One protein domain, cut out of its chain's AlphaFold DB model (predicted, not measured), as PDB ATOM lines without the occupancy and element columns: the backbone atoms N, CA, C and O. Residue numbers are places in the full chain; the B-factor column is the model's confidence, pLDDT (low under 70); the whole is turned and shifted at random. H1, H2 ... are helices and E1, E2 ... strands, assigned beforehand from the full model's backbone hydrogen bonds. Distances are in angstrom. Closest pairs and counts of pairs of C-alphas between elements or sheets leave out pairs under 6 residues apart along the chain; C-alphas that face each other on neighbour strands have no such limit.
ATOM      1  N   ALA A 232     203.333 182.878 155.608       94.25
ATOM      2  CA  ALA A 232     204.224 184.042 155.591       94.25
ATOM      3  C   ALA A 232     205.664 183.712 156.033       94.25
ATOM      4  O   ALA A 232     206.587 184.387 155.590       94.25
ATOM      5  N   ASP A 233     205.833 182.694 156.879       96.62
ATOM      6  CA  ASP A 233     207.129 182.176 157.318       96.62
ATOM      7  C   ASP A 233     207.810 181.442 156.150       96.62
ATOM      8  O   ASP A 233     208.921 181.807 155.778       96.62
ATOM      9  N   TYR A 234     207.088 180.538 155.471       96.31
ATOM     10  CA  TYR A 234     207.545 179.849 154.252       96.31
ATOM     11  C   TYR A 234     208.005 180.831 153.170       96.31
ATOM     12  O   TYR A 234     209.130 180.764 152.685       96.31
ATOM     13  N   LEU A 235     207.152 181.793 152.808       95.19
ATOM     14  CA  LEU A 235     207.457 182.769 151.758       95.19
ATOM     15  C   LEU A 235     208.654 183.664 152.095       95.19
ATOM     16  O   LEU A 235     209.313 184.182 151.187       95.19
ATOM     17  N   LEU A 236     208.897 183.922 153.380       95.44
ATOM     18  CA  LEU A 236     210.051 184.701 153.801       95.44
ATOM     19  C   LEU A 236     211.306 183.821 153.811       95.44
ATOM     20  O   LEU A 236     212.291 184.231 153.210       95.44
ATOM     21  N   ALA A 237     211.239 182.598 154.343       96.81
ATOM     22  CA  ALA A 237     212.332 181.626 154.303       96.81
ATOM     23  C   ALA A 237     212.783 181.323 152.864       96.81
ATOM     24  O   ALA A 237     213.947 181.534 152.541       96.81
ATOM     25  N   PHE A 238     211.868 180.979 151.949       96.56
ATOM     26  CA  PHE A 238     212.204 180.771 150.533       96.56
ATOM     27  C   PHE A 238     212.922 181.979 149.921       96.56
ATOM     28  O   PHE A 238     213.887 181.841 149.178       96.56
ATOM     29  N   SER A 239     212.476 183.187 150.249       95.25
ATOM     30  CA  SER A 239     213.039 184.408 149.679       95.25
ATOM     31  C   SER A 239     214.397 184.790 150.269       95.25
ATOM     32  O   SER A 239     215.216 185.336 149.539       95.25
ATOM     33  N   LYS A 240     214.628 184.536 151.562       94.75
ATOM     34  CA  LYS A 240     215.876 184.901 152.253       94.75
ATOM     35  C   LYS A 240     216.957 183.849 152.110       94.75
ATOM     36  O   LYS A 240     218.119 184.193 151.975       94.75
ATOM     37  N   GLU A 241     216.560 182.587 152.118       95.62
ATOM     38  CA  GLU A 241     217.491 181.469 152.197       95.62
ATOM     39  C   GLU A 241     217.689 180.738 150.868       95.62
ATOM     40  O   GLU A 241     218.726 180.104 150.696       95.62
ATOM     41  N   LEU A 242     216.727 180.827 149.942       95.69
ATOM     42  CA  LEU A 242     216.826 180.238 148.597       95.69
ATOM     43  C   LEU A 242     216.858 181.296 147.489       95.69
ATOM     44  O   LEU A 242     216.760 180.948 146.314       95.69
ATOM     45  N   ASN A 243     216.921 182.586 147.832       94.56
ATOM     46  CA  ASN A 243     216.807 183.693 146.874       94.56
ATOM     47  C   ASN A 243     215.563 183.593 145.971       94.56
ATOM     48  O   ASN A 243     215.568 184.041 144.823       94.56
ATOM     49  N   ALA A 244     214.482 182.995 146.479       96.31
ATOM     50  CA  ALA A 244     213.291 182.779 145.682       96.31
ATOM     51  C   ALA A 244     212.579 184.103 145.379       96.31
ATOM     52  O   ALA A 244     212.299 184.903 146.284       96.31
ATOM     53  N   THR A 245     212.194 184.294 144.118       95.25
ATOM     54  CA  THR A 245     211.191 185.305 143.766       95.25
ATOM     55  C   THR A 245     209.802 184.717 143.978       95.25
ATOM     56  O   THR A 245     209.579 183.517 143.819       95.25
ATOM     57  N   LYS A 246     208.855 185.548 144.404       91.75
ATOM     58  CA  LYS A 246     207.520 185.096 144.796       91.75
ATOM     59  C   LYS A 246     206.457 186.065 144.322       91.75
ATOM     60  O   LYS A 246     206.680 187.274 144.312       91.75
ATOM     61  N   ASN A 247     205.284 185.535 144.011       86.75
ATOM     62  CA  ASN A 247     204.065 186.322 143.908       86.75
ATOM     63  C   ASN A 247     202.928 185.631 144.686       86.75
ATOM     64  O   ASN A 247     203.177 184.853 145.612       86.75
ATOM     65  N   LYS A 248     201.671 185.955 144.368       78.25
ATOM     66  CA  LYS A 248     200.507 185.357 145.031       78.25
ATOM     67  C   LYS A 248     200.396 183.845 144.798       78.25
ATOM     68  O   LYS A 248     199.956 183.149 145.718       78.25
ATOM     69  N   ASP A 249     200.824 183.356 143.637       84.75
ATOM     70  CA  ASP A 249     200.472 182.026 143.133       84.75
ATOM     71  C   ASP A 249     201.688 181.122 142.915       84.75
ATOM     72  O   ASP A 249     201.552 179.908 142.994       84.75
ATOM     73  N   TYR A 250     202.881 181.677 142.707       91.81
ATOM     74  CA  TYR A 250     204.103 180.916 142.480       91.81
ATOM     75  C   TYR A 250     205.288 181.391 143.322       91.81
ATOM     76  O   TYR A 250     205.384 182.548 143.750       91.81
ATOM     77  N   ILE A 251     206.235 180.473 143.493       96.56
ATOM     78  CA  ILE A 251     207.609 180.740 143.907       96.56
ATOM     79  C   ILE A 251     208.552 180.250 142.807       96.56
ATOM     80  O   ILE A 251     208.320 179.206 142.198       96.56
ATOM     81  N   LYS A 252     209.603 181.019 142.535       97.06
ATOM     82  CA  LYS A 252     210.660 180.674 141.586       97.06
ATOM     83  C   LYS A 252     211.983 180.660 142.330       97.06
ATOM     84  O   LYS A 252     212.391 181.692 142.859       97.06
ATOM     85  N   ILE A 253     212.628 179.507 142.374       96.94
ATOM     86  CA  ILE A 253     213.893 179.280 143.063       96.94
ATOM     87  C   ILE A 253     214.981 179.175 141.990       96.94
ATOM     88  O   ILE A 253     214.944 178.226 141.204       96.94
ATOM     89  N   PRO A 254     215.915 180.137 141.900       96.06
ATOM     90  CA  PRO A 254     217.031 180.025 140.967       96.06
ATOM     91  C   PRO A 254     217.940 178.859 141.373       96.06
ATOM     92  O   PRO A 254     218.157 178.633 142.560       96.06
ATOM     93  N   LEU A 255     218.475 178.126 140.405       94.94
ATOM     94  CA  LEU A 255     219.483 177.080 140.583       94.94
ATOM     95  C   LEU A 255     220.844 177.599 140.091       94.94
ATOM     96  O   LEU A 255     220.908 178.528 139.285       94.94
ATOM     97  N   LYS A 256     221.953 177.000 140.545       88.19
ATOM     98  CA  LYS A 256     223.313 177.464 140.191       88.19
ATOM     99  C   LYS A 256     223.669 177.390 138.700       88.19
ATOM    100  O   LYS A 256     224.598 178.059 138.264       88.19
ATOM    101  N   ASN A 257     222.960 176.585 137.924       87.50
ATOM    102  CA  ASN A 257     223.252 176.268 136.527       87.50
ATOM    103  C   ASN A 257     222.438 177.100 135.514       87.50
ATOM    104  O   ASN A 257     222.297 176.690 134.368       87.50
ATOM    105  N   GLY A 258     221.884 178.250 135.919       91.38
ATOM    106  CA  GLY A 258     221.076 179.106 135.034       91.38
ATOM    107  C   GLY A 258     219.655 178.585 134.790       91.38
ATOM    108  O   GLY A 258     218.963 179.049 133.878       91.38
ATOM    109  N   TYR A 259     219.212 177.625 135.604       95.44
ATOM    110  CA  TYR A 259     217.839 177.136 135.623       95.44
ATOM    111  C   TYR A 259     217.062 177.725 136.799       95.44
ATOM    112  O   TYR A 259     217.619 178.217 137.776       95.44
ATOM    113  N   VAL A 260     215.741 177.652 136.716       96.69
ATOM    114  CA  VAL A 260     214.805 178.148 137.714       96.69
ATOM    115  C   VAL A 260     213.765 177.071 137.970       96.69
ATOM    116  O   VAL A 260     213.037 176.655 137.068       96.69
ATOM    117  N   LEU A 261     213.674 176.635 139.219       97.06
ATOM    118  CA  LEU A 261     212.643 175.717 139.667       97.06
ATOM    119  C   LEU A 261     211.405 176.510 140.083       97.06
ATOM    120  O   LEU A 261     211.478 177.404 140.928       97.06
ATOM    121  N   VAL A 262     210.260 176.194 139.486       97.06
ATOM    122  CA  VAL A 262     209.006 176.907 139.734       97.06
ATOM    123  C   VAL A 262     208.040 175.987 140.464       97.06
ATOM    124  O   VAL A 262     207.789 174.866 140.021       97.06
ATOM    125  N   PHE A 263     207.453 176.491 141.547       97.44
ATOM    126  CA  PHE A 263     206.323 175.857 142.219       97.44
ATOM    127  C   PHE A 263     205.119 176.783 142.208       97.44
ATOM    128  O   PHE A 263     205.244 177.975 142.492       97.44
ATOM    129  N   THR A 264     203.947 176.217 141.959       96.06
ATOM    130  CA  THR A 264     202.659 176.877 142.145       96.06
ATOM    131  C   THR A 264     202.096 176.479 143.500       96.06
ATOM    132  O   THR A 264     202.043 175.302 143.847       96.06
ATOM    133  N   ARG A 265     201.646 177.453 144.286       94.69
ATOM    134  CA  ARG A 265     200.950 177.177 145.536       94.69
ATOM    135  C   ARG A 265     199.478 176.917 145.250       94.69
ATOM    136  O   ARG A 265     198.758 177.825 144.842       94.69
ATOM    137  N   ILE A 266     199.014 175.720 145.571       93.88
ATOM    138  CA  ILE A 266     197.601 175.346 145.492       93.88
ATOM    139  C   ILE A 266     197.057 175.025 146.885       93.88
ATOM    140  O   ILE A 266     197.811 174.801 147.834       93.88
ATOM    141  N   VAL A 267     195.733 175.033 147.020       91.88
ATOM    142  CA  VAL A 267     195.042 174.494 148.194       91.88
ATOM    143  C   VAL A 267     194.218 173.317 147.715       91.88
ATOM    144  O   VAL A 267     193.322 173.485 146.894       91.88
ATOM    145  N   PHE A 268     194.531 172.133 148.219       84.31
ATOM    146  CA  PHE A 268     193.845 170.895 147.891       84.31
ATOM    147  C   PHE A 268     193.370 170.254 149.191       84.31
ATOM    148  O   PHE A 268     194.124 170.201 150.157       84.31
ATOM    149  N   MET A 269     192.103 169.836 149.262       86.50
ATOM    150  CA  MET A 269     191.531 169.204 150.464       86.50
ATOM    151  C   MET A 269     191.790 169.991 151.766       86.50
ATOM    152  O   MET A 269     192.120 169.433 152.806       86.50
ATOM    153  N   ARG A 270     191.645 171.327 151.708       86.12
ATOM    154  CA  ARG A 270     191.907 172.275 152.819       86.12
ATOM    155  C   ARG A 270     193.359 172.319 153.314       86.12
ATOM    156  O   ARG A 270     193.640 173.009 154.292       86.12
ATOM    157  N   GLN A 271     194.284 171.667 152.623       87.56
ATOM    158  CA  GLN A 271     195.711 171.729 152.897       87.56
ATOM    159  C   GLN A 271     196.423 172.455 151.757       87.56
ATOM    160  O   GLN A 271     196.165 172.239 150.574       87.56
ATOM    161  N   ALA A 272     197.290 173.396 152.111       93.44
ATOM    162  CA  ALA A 272     198.078 174.105 151.121       93.44
ATOM    163  C   ALA A 272     199.342 173.315 150.790       93.44
ATOM    164  O   ALA A 272     199.941 172.711 151.673       93.44
ATOM    165  N   GLN A 273     199.755 173.359 149.529       94.00
ATOM    166  CA  GLN A 273     200.988 172.733 149.068       94.00
ATOM    167  C   GLN A 273     201.632 173.548 147.948       94.00
ATOM    168  O   GLN A 273     200.954 174.253 147.197       94.00
ATOM    169  N   TYR A 274     202.950 173.441 147.848       95.94
ATOM    170  CA  TYR A 274     203.751 173.943 146.743       95.94
ATOM    171  C   TYR A 274     203.909 172.814 145.734       95.94
ATOM    172  O   TYR A 274     204.708 171.906 145.940       95.94
ATOM    173  N   GLN A 275     203.111 172.850 144.673       96.00
ATOM    174  CA  GLN A 275     203.142 171.880 143.589       96.00
ATOM    175  C   GLN A 275     204.195 172.283 142.561       96.00
ATOM    176  O   GLN A 275     204.242 173.439 142.135       96.00
ATOM    177  N   GLY A 276     205.028 171.332 142.155       96.31
ATOM    178  CA  GLY A 276     205.978 171.489 141.068       96.31
ATOM    179  C   GLY A 276     205.252 171.956 139.814       96.31
ATOM    180  O   GLY A 276     204.232 171.403 139.410       96.31
ATOM    181  N   ASN A 277     205.739 173.046 139.239       95.81
ATOM    182  CA  ASN A 277     205.220 173.582 137.990       95.81
ATOM    183  C   ASN A 277     206.153 173.217 136.831       95.81
ATOM    184  O   ASN A 277     205.701 172.846 135.749       95.81
ATOM    185  N   GLY A 278     207.461 173.286 137.066       96.50
ATOM    186  CA  GLY A 278     208.458 172.884 136.090       96.50
ATOM    187  C   GLY A 278     209.851 173.412 136.399       96.50
ATOM    188  O   GLY A 278     210.042 174.266 137.269       96.50
ATOM    189  N   LEU A 279     210.807 172.901 135.636       96.88
ATOM    190  CA  LEU A 279     212.152 173.435 135.504       96.88
ATOM    191  C   LEU A 279     212.201 174.338 134.270       96.88
ATOM    192  O   LEU A 279     211.753 173.949 133.187       96.88
ATOM    193  N   TYR A 280     212.748 175.535 134.441       97.00
ATOM    194  CA  TYR A 280     212.827 176.559 133.410       97.00
ATOM    195  C   TYR A 280     214.270 177.004 133.205       97.00
ATOM    196  O   TYR A 280     215.043 177.006 134.156       97.00
ATOM    197  N   THR A 281     214.631 177.429 132.003       95.62
ATOM    198  CA  THR A 281     215.832 178.246 131.773       95.62
ATOM    199  C   THR A 281     215.595 179.674 132.276       95.62
ATOM    200  O   THR A 281     214.459 180.154 132.290       95.62
ATOM    201  N   GLU A 282     216.632 180.370 132.749       89.69
ATOM    202  CA  GLU A 282     216.477 181.738 133.268       89.69
ATOM    203  C   GLU A 282     216.264 182.759 132.137       89.69
ATOM    204  O   GLU A 282     215.410 183.644 132.246       89.69
ATOM    205  N   LYS A 283     217.025 182.635 131.038       89.88
ATOM    206  CA  LYS A 283     216.987 183.543 129.881       89.88
ATOM    207  C   LYS A 283     217.278 182.783 128.570       89.88
ATOM    208  O   LYS A 283     218.404 182.325 128.402       89.88
ATOM    209  N   PRO A 284     216.324 182.698 127.620       92.38
ATOM    210  CA  PRO A 284     214.922 183.099 127.753       92.38
ATOM    211  C   PRO A 284     214.197 182.238 128.794       92.38
ATOM    212  O   PRO A 284     214.584 181.104 129.038       92.38
ATOM    213  N   PHE A 285     213.133 182.764 129.401       93.88
ATOM    214  CA  PHE A 285     212.363 182.007 130.389       93.88
ATOM    215  C   PHE A 285     211.488 180.947 129.704       93.88
ATOM    216  O   PHE A 285     210.347 181.225 129.328       93.88
ATOM    217  N   ARG A 286     212.025 179.736 129.511       95.25
ATOM    218  CA  ARG A 286     211.359 178.629 128.805       95.25
ATOM    219  C   ARG A 286     211.288 177.388 129.685       95.25
ATOM    220  O   ARG A 286     212.242 177.070 130.382       95.25
ATOM    221  N   ARG A 287     210.153 176.681 129.651       95.50
ATOM    222  CA  ARG A 287     209.995 175.405 130.363       95.50
ATOM    223  C   ARG A 287     210.766 174.310 129.635       95.50
ATOM    224  O   ARG A 287     210.455 174.023 128.482       95.50
ATOM    225  N   GLU A 288     211.687 173.679 130.346       95.00
ATOM    226  CA  GLU A 288     212.475 172.542 129.865       95.00
ATOM    227  C   GLU A 288     211.826 171.223 130.270       95.00
ATOM    228  O   GLU A 288     211.756 170.278 129.492       95.00
ATOM    229  N   LYS A 289     211.289 171.172 131.494       94.56
ATOM    230  CA  LYS A 289     210.717 169.950 132.054       94.56
ATOM    231  C   LYS A 289     209.539 170.254 132.973       94.56
ATOM    232  O   LYS A 289     209.555 171.240 133.709       94.56
ATOM    233  N   LEU A 290     208.511 169.410 132.931       95.81
ATOM    234  CA  LEU A 290     207.438 169.399 133.928       95.81
ATOM    235  C   LEU A 290     207.943 168.687 135.190       95.81
ATOM    236  O   LEU A 290     208.571 167.642 135.082       95.81
ATOM    237  N   ILE A 291     207.665 169.240 136.369       96.25
ATOM    238  CA  ILE A 291     208.041 168.642 137.656       96.25
ATOM    239  C   ILE A 291     206.758 168.295 138.401       96.25
ATOM    240  O   ILE A 291     205.962 169.191 138.660       96.25
ATOM    241  N   ILE A 292     206.562 167.022 138.751       92.25
ATOM    242  CA  ILE A 292     205.327 166.517 139.378       92.25
ATOM    243  C   ILE A 292     205.602 166.082 140.829       92.25
ATOM    244  O   ILE A 292     205.218 165.008 141.272       92.25
ATOM    245  N   THR A 293     206.272 166.943 141.591       95.06
ATOM    246  CA  THR A 293     206.520 166.752 143.031       95.06
ATOM    247  C   THR A 293     205.860 167.889 143.797       95.06
ATOM    248  O   THR A 293     205.865 169.025 143.325       95.06
ATOM    249  N   SER A 294     205.296 167.630 144.975       94.75
ATOM    250  CA  SER A 294     204.724 168.675 145.824       94.75
ATOM    251  C   SER A 294     205.227 168.613 147.262       94.75
ATOM    252  O   SER A 294     205.611 167.560 147.761       94.75
ATOM    253  N   PHE A 295     205.224 169.769 147.930       96.06
ATOM    254  CA  PHE A 295     205.587 169.900 149.341       96.06
ATOM    255  C   PHE A 295     204.460 170.576 150.114       96.06
ATOM    256  O   PHE A 295     203.986 171.649 149.730       96.06
ATOM    257  N   MET A 296     204.040 169.969 151.217       94.06
ATOM    258  CA  MET A 296     202.934 170.455 152.037       94.06
ATOM    259  C   MET A 296     203.326 171.698 152.846       94.06
ATOM    260  O   MET A 296     204.440 171.825 153.350       94.06
ATOM    261  N   GLU A 297     202.381 172.616 153.044       93.81
ATOM    262  CA  GLU A 297     202.492 173.638 154.084       93.81
ATOM    263  C   GLU A 297     202.125 173.027 155.437       93.81
ATOM    264  O   GLU A 297     200.956 172.971 155.824       93.81
ATOM    265  N   SER A 298     203.144 172.590 156.169       94.25
ATOM    266  CA  SER A 298     203.007 172.122 157.543       94.25
ATOM    267  C   SER A 298     203.023 173.286 158.535       94.25
ATOM    268  O   SER A 298     203.633 174.332 158.320       94.25
ATOM    269  N   LYS A 299     202.355 173.098 159.674       95.00
ATOM    270  CA  LYS A 299     202.494 173.988 160.837       95.00
ATOM    271  C   LYS A 299     203.723 173.639 161.681       95.00
ATOM    272  O   LYS A 299     204.084 174.433 162.552       95.00
ATOM    273  N   ASN A 300     204.339 172.478 161.451       95.44
ATOM    274  CA  ASN A 300     205.523 172.034 162.171       95.44
ATOM    275  C   ASN A 300     206.747 172.860 161.720       95.44
ATOM    276  O   ASN A 300     207.086 172.838 160.537       95.44
ATOM    277  N   PRO A 301     207.403 173.610 162.624       95.75
ATOM    278  CA  PRO A 301     208.576 174.399 162.267       95.75
ATOM    279  C   PRO A 301     209.764 173.538 161.796       95.75
ATOM    280  O   PRO A 301     210.507 173.984 160.930       95.75
ATOM    281  N   ASP A 302     209.902 172.302 162.278       96.12
ATOM    282  CA  ASP A 302     211.011 171.417 161.896       96.12
ATOM    283  C   ASP A 302     210.822 170.849 160.476       96.12
ATOM    284  O   ASP A 302     211.791 170.653 159.743       96.12
ATOM    285  N   TYR A 303     209.567 170.697 160.029       97.12
ATOM    286  CA  TYR A 303     209.257 170.388 158.628       97.12
ATOM    287  C   TYR A 303     209.743 171.500 157.696       97.12
ATOM    288  O   TYR A 303     210.348 171.226 156.661       97.12
ATOM    289  N   LEU A 304     209.467 172.766 158.045       97.50
ATOM    290  CA  LEU A 304     209.949 173.904 157.258       97.50
ATOM    291  C   LEU A 304     211.477 173.917 157.230       97.50
ATOM    292  O   LEU A 304     212.053 174.234 156.191       97.50
ATOM    293  N   ASP A 305     212.122 173.549 158.335       96.75
ATOM    294  CA  ASP A 305     213.572 173.515 158.374       96.75
ATOM    295  C   ASP A 305     214.153 172.495 157.396       96.75
ATOM    296  O   ASP A 305     214.917 172.860 156.502       96.75
ATOM    297  N   ASP A 306     213.722 171.239 157.512       97.81
ATOM    298  CA  ASP A 306     214.178 170.164 156.632       97.81
ATOM    299  C   ASP A 306     213.853 170.448 155.161       97.81
ATOM    300  O   ASP A 306     214.646 170.110 154.278       97.81
ATOM    301  N   LEU A 307     212.707 171.086 154.885       98.06
ATOM    302  CA  LEU A 307     212.340 171.504 153.538       98.06
ATOM    303  C   LEU A 307     213.331 172.538 153.001       98.06
ATOM    304  O   LEU A 307     213.858 172.355 151.907       98.06
ATOM    305  N   ILE A 308     213.601 173.617 153.737       97.88
ATOM    306  CA  ILE A 308     214.519 174.664 153.269       97.88
ATOM    307  C   ILE A 308     215.939 174.114 153.126       97.88
ATOM    308  O   ILE A 308     216.582 174.385 152.115       97.88
ATOM    309  N   ASP A 309     216.422 173.312 154.076       97.69
ATOM    310  CA  ASP A 309     217.768 172.732 154.013       97.69
ATOM    311  C   ASP A 309     217.913 171.733 152.858       97.69
ATOM    312  O   ASP A 309     218.908 171.753 152.127       97.69
ATOM    313  N   GLY A 310     216.889 170.910 152.623       98.00
ATOM    314  CA  GLY A 310     216.817 170.037 151.456       98.00
ATOM    315  C   GLY A 310     216.814 170.819 150.142       98.00
ATOM    316  O   GLY A 310     217.598 170.521 149.241       98.00
ATOM    317  N   MET A 311     215.997 171.869 150.051       97.69
ATOM    318  CA  MET A 311     215.926 172.721 148.863       97.69
ATOM    319  C   MET A 311     217.222 173.503 148.625       97.69
ATOM    320  O   MET A 311     217.617 173.660 147.474       97.69
ATOM    321  N   LYS A 312     217.930 173.940 149.676       96.75
ATOM    322  CA  LYS A 312     219.276 174.530 149.555       96.75
ATOM    323  C   LYS A 312     220.258 173.544 148.951       96.75
ATOM    324  O   LYS A 312     221.048 173.927 148.092       96.75
ATOM    325  N   LYS A 313     220.237 172.284 149.392       96.50
ATOM    326  CA  LYS A 313     221.101 171.248 148.814       96.50
ATOM    327  C   LYS A 313     220.810 171.108 147.320       96.50
ATOM    328  O   LYS A 313     221.715 171.300 146.518       96.50
ATOM    329  N   ILE A 314     219.539 170.924 146.966       96.31
ATOM    330  CA  ILE A 314     219.066 170.811 145.579       96.31
ATOM    331  C   ILE A 314     219.487 172.018 144.729       96.31
ATOM    332  O   ILE A 314     220.074 171.849 143.664       96.31
ATOM    333  N   GLN A 315     219.275 173.239 145.229       95.19
ATOM    334  CA  GLN A 315     219.670 174.488 144.567       95.19
ATOM    335  C   GLN A 315     221.156 174.522 144.186       95.19
ATOM    336  O   GLN A 315     221.534 175.140 143.187       95.19
ATOM    337  N   ASN A 316     221.993 173.873 144.996       91.44
ATOM    338  CA  ASN A 316     223.437 173.882 144.844       91.44
ATOM    339  C   ASN A 316     223.998 172.676 144.085       91.44
ATOM    340  O   ASN A 316     225.104 172.793 143.562       91.44
ATOM    341  N   THR A 317     223.295 171.540 144.058       90.62
ATOM    342  CA  THR A 317     223.848 170.267 143.563       90.62
ATOM    343  C   THR A 317     223.128 169.692 142.353       90.62
ATOM    344  O   THR A 317     223.732 168.916 141.622       90.62
ATOM    345  N   SER A 318     221.848 170.006 142.158       87.81
ATOM    346  CA  SER A 318     221.026 169.295 141.180       87.81
ATOM    347  C   SER A 318     221.210 169.824 139.759       87.81
ATOM    348  O   SER A 318     221.301 171.032 139.526       87.81
ATOM    349  N   THR A 319     221.206 168.905 138.797       89.94
ATOM    350  CA  THR A 319     221.207 169.199 137.357       89.94
ATOM    351  C   THR A 319     219.806 168.984 136.774       89.94
ATOM    352  O   THR A 319     218.941 168.428 137.460       89.94
ATOM    353  N   PRO A 320     219.529 169.395 135.523       89.81
ATOM    354  CA  PRO A 320     218.241 169.121 134.882       89.81
ATOM    355  C   PRO A 320     217.860 167.631 134.862       89.81
ATOM    356  O   PRO A 320     216.677 167.291 134.924       89.81
ATOM    357  N   GLU A 321     218.850 166.741 134.824       91.44
ATOM    358  CA  GLU A 321     218.669 165.291 134.799       91.44
ATOM    359  C   GLU A 321     218.326 164.733 136.188       91.44
ATOM    360  O   GLU A 321     217.479 163.846 136.300       91.44
ATOM    361  N   THR A 322     218.944 165.255 137.256       94.19
ATOM    362  CA  THR A 322     218.777 164.715 138.620       94.19
ATOM    363  C   THR A 322     217.663 165.385 139.416       94.19
ATOM    364  O   THR A 322     217.161 164.783 140.365       94.19
ATOM    365  N   ILE A 323     217.243 166.595 139.030       95.25
ATOM    366  CA  ILE A 323     216.368 167.464 139.835       95.25
ATOM    367  C   ILE A 323     215.094 166.774 140.329       95.25
ATOM    368  O   ILE A 323     214.720 166.922 141.485       95.25
ATOM    369  N   GLU A 324     214.433 165.999 139.473       94.81
ATOM    370  CA  GLU A 324     213.171 165.340 139.817       94.81
ATOM    371  C   GLU A 324     213.386 164.229 140.848       94.81
ATOM    372  O   GLU A 324     212.651 164.141 141.830       94.81
ATOM    373  N   LYS A 325     214.457 163.445 140.686       96.06
ATOM    374  CA  LYS A 325     214.849 162.423 141.657       96.06
ATOM    375  C   LYS A 325     215.219 163.057 142.997       96.06
ATOM    376  O   LYS A 325     214.791 162.566 144.037       96.06
ATOM    377  N   ASP A 326     215.988 164.143 142.983       97.19
ATOM    378  CA  ASP A 326     216.419 164.824 144.205       97.19
ATOM    379  C   ASP A 326     215.226 165.424 144.972       97.19
ATOM    380  O   ASP A 326     215.155 165.325 146.201       97.19
ATOM    381  N   LEU A 327     214.255 165.990 144.246       97.81
ATOM    382  CA  LEU A 327     213.003 166.491 144.815       97.81
ATOM    383  C   LEU A 327     212.152 165.366 145.409       97.81
ATOM    384  O   LEU A 327     211.639 165.529 146.516       97.81
ATOM    385  N   GLU A 328     212.034 164.224 144.730       97.12
ATOM    386  CA  GLU A 328     211.254 163.092 145.243       97.12
ATOM    387  C   GLU A 328     211.906 162.455 146.479       97.12
ATOM    388  O   GLU A 328     211.216 162.086 147.431       97.12
ATOM    389  N   VAL A 329     213.243 162.399 146.527       97.88
ATOM    390  CA  VAL A 329     213.989 161.968 147.721       97.88
ATOM    391  C   VAL A 329     213.712 162.905 148.898       97.88
ATOM    392  O   VAL A 329     213.464 162.436 150.013       97.88
ATOM    393  N   LEU A 330     213.726 164.223 148.671       98.25
ATOM    394  CA  LEU A 330     213.395 165.201 149.707       98.25
ATOM    395  C   LEU A 330     211.948 165.043 150.185       98.25
ATOM    396  O   LEU A 330     211.708 165.010 151.392       98.25
ATOM    397  N   LYS A 331     210.997 164.915 149.257       97.31
ATOM    398  CA  LYS A 331     209.581 164.712 149.574       97.31
ATOM    399  C   LYS A 331     209.385 163.456 150.420       97.31
ATOM    400  O   LYS A 331     208.850 163.558 151.519       97.31
ATOM    401  N   THR A 332     209.924 162.321 149.979       97.00
ATOM    402  CA  THR A 332     209.841 161.045 150.707       97.00
ATOM    403  C   THR A 332     210.425 161.164 152.118       97.00
ATOM    404  O   THR A 332     209.851 160.654 153.077       97.00
ATOM    405  N   LYS A 333     211.565 161.855 152.279       97.06
ATOM    406  CA  LYS A 333     212.168 162.101 153.601       97.06
ATOM    407  C   LYS A 333     211.233 162.908 154.509       97.06
ATOM    408  O   LYS A 333     211.134 162.608 155.696       97.06
ATOM    409  N   LEU A 334     210.595 163.945 153.969       97.00
ATOM    410  CA  LEU A 334     209.678 164.805 154.714       97.00
ATOM    411  C   LEU A 334     208.387 164.074 155.094       97.00
ATOM    412  O   LEU A 334     207.924 164.222 156.220       97.00
ATOM    413  N   GLU A 335     207.823 163.283 154.182       94.50
ATOM    414  CA  GLU A 335     206.621 162.481 154.435       94.50
ATOM    415  C   GLU A 335     206.877 161.457 155.544       94.50
ATOM    416  O   GLU A 335     206.209 161.505 156.574       94.50
ATOM    417  N   ARG A 336     207.957 160.673 155.434       95.00
ATOM    418  CA  ARG A 336     208.329 159.681 156.460       95.00
ATOM    419  C   ARG A 336     208.536 160.254 157.853       95.00
ATOM    420  O   ARG A 336     208.348 159.565 158.844       95.00
ATOM    421  N   ARG A 337     209.015 161.496 157.941       95.50
ATOM    422  CA  ARG A 337     209.355 162.114 159.227       95.50
ATOM    423  C   ARG A 337     208.175 162.829 159.881       95.50
ATOM    424  O   ARG A 337     208.203 163.032 161.090       95.50
ATOM    425  N   TYR A 338     207.199 163.280 159.096       93.31
ATOM    426  CA  TYR A 338     206.205 164.249 159.570       93.31
ATOM    427  C   TYR A 338     204.763 163.967 159.143       93.31
ATOM    428  O   TYR A 338     203.884 164.732 159.541       93.31
ATOM    429  N   MET A 339     204.527 162.963 158.298       79.62
ATOM    430  CA  MET A 339     203.208 162.648 157.735       79.62
ATOM    431  C   MET A 339     202.782 161.190 157.960       79.62
ATOM    432  O   MET A 339     201.614 160.896 157.736       79.62
ATOM    433  N   ASP A 340     203.685 160.314 158.416       64.31
ATOM    434  CA  ASP A 340     203.405 158.894 158.700       64.31
ATOM    435  C   ASP A 340     202.891 158.638 160.143       64.31
ATOM    436  O   ASP A 340     202.992 157.514 160.633       64.31
TER     437      ASP A 340
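AT A GLANCE: This is residues 232 to 340 of the 341 residues of the protein "J domain-containing protein" of Acidobacteria bacterium (UniProt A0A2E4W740). A strongly twisted sheet of five strands is covered on one face by a helical hairpin, H2 and H3, while H1 runs beside H2 and only grazes the sheet. The printed part has 109 residues, with named elements in the order H1 E1 E2 E3 E4 E5 H2 H3, and its class is mixed. The sheet is antiparallel and branched at E3. The whole is compact, with a radius of gyration of the C-alphas of 13.0 A and spans of 38 by 27 by 25 A.

HOW THE PARTS SIT: H1, residues 232 to 241, only grazes the sheet with its residues 235 to 239. E1, residues 250 to 254, E2, residues 259 to 268, E3, residues 271 to 281, and E4, residues 287 to 289, form a meander, each strand the antiparallel neighbour of the one before. Within hydrogen-bond range are N 253 and O 261 at 2.8 A, N 264 and O 275 at 2.8 A, and N 279 and O 289 at 2.8 A. E5, residues 294 to 296, is also antiparallel to E3, with N 274 and O 295 2.8 A apart, and lies with E4 on the other side of E3 from E2. H2, residues 301 to 317, touches H1 at a shallow tilt of 31 degrees, the same way; their closest C-alphas, of Phe 238 and Ile 308, are 7.1 A apart. H3, residues 323 to 338, forms a hairpin with H2 at a shallow tilt of 17 degrees, opposite ways; their closest C-alphas, of Gly 310 and Leu 330, are 6.2 A apart. H2 and H3 lie on the same face, at heights over the sheet of 8.5 A and 9.6 A, H3 over E3 and E5. In H1, H2 and H3 every O i to N i+4 pair is within hydrogen-bond range.

IN THESE COORDINATES: H1 begins at C-alpha 232, (204.224, 184.042, 155.591). E2 is 27.7 A long, E3 29.9 A, H2 24.5 A and H3 22.4 A. H3 ends at C-alpha 338, (206.205, 164.249, 159.570).

THE WHOLE: The C-alphas farthest apart, of Pro 284 and Asp 340, are 40.9 A apart. The printed part has no cut and no long link. Residue 340 is the one printed residue with pLDDT under 70.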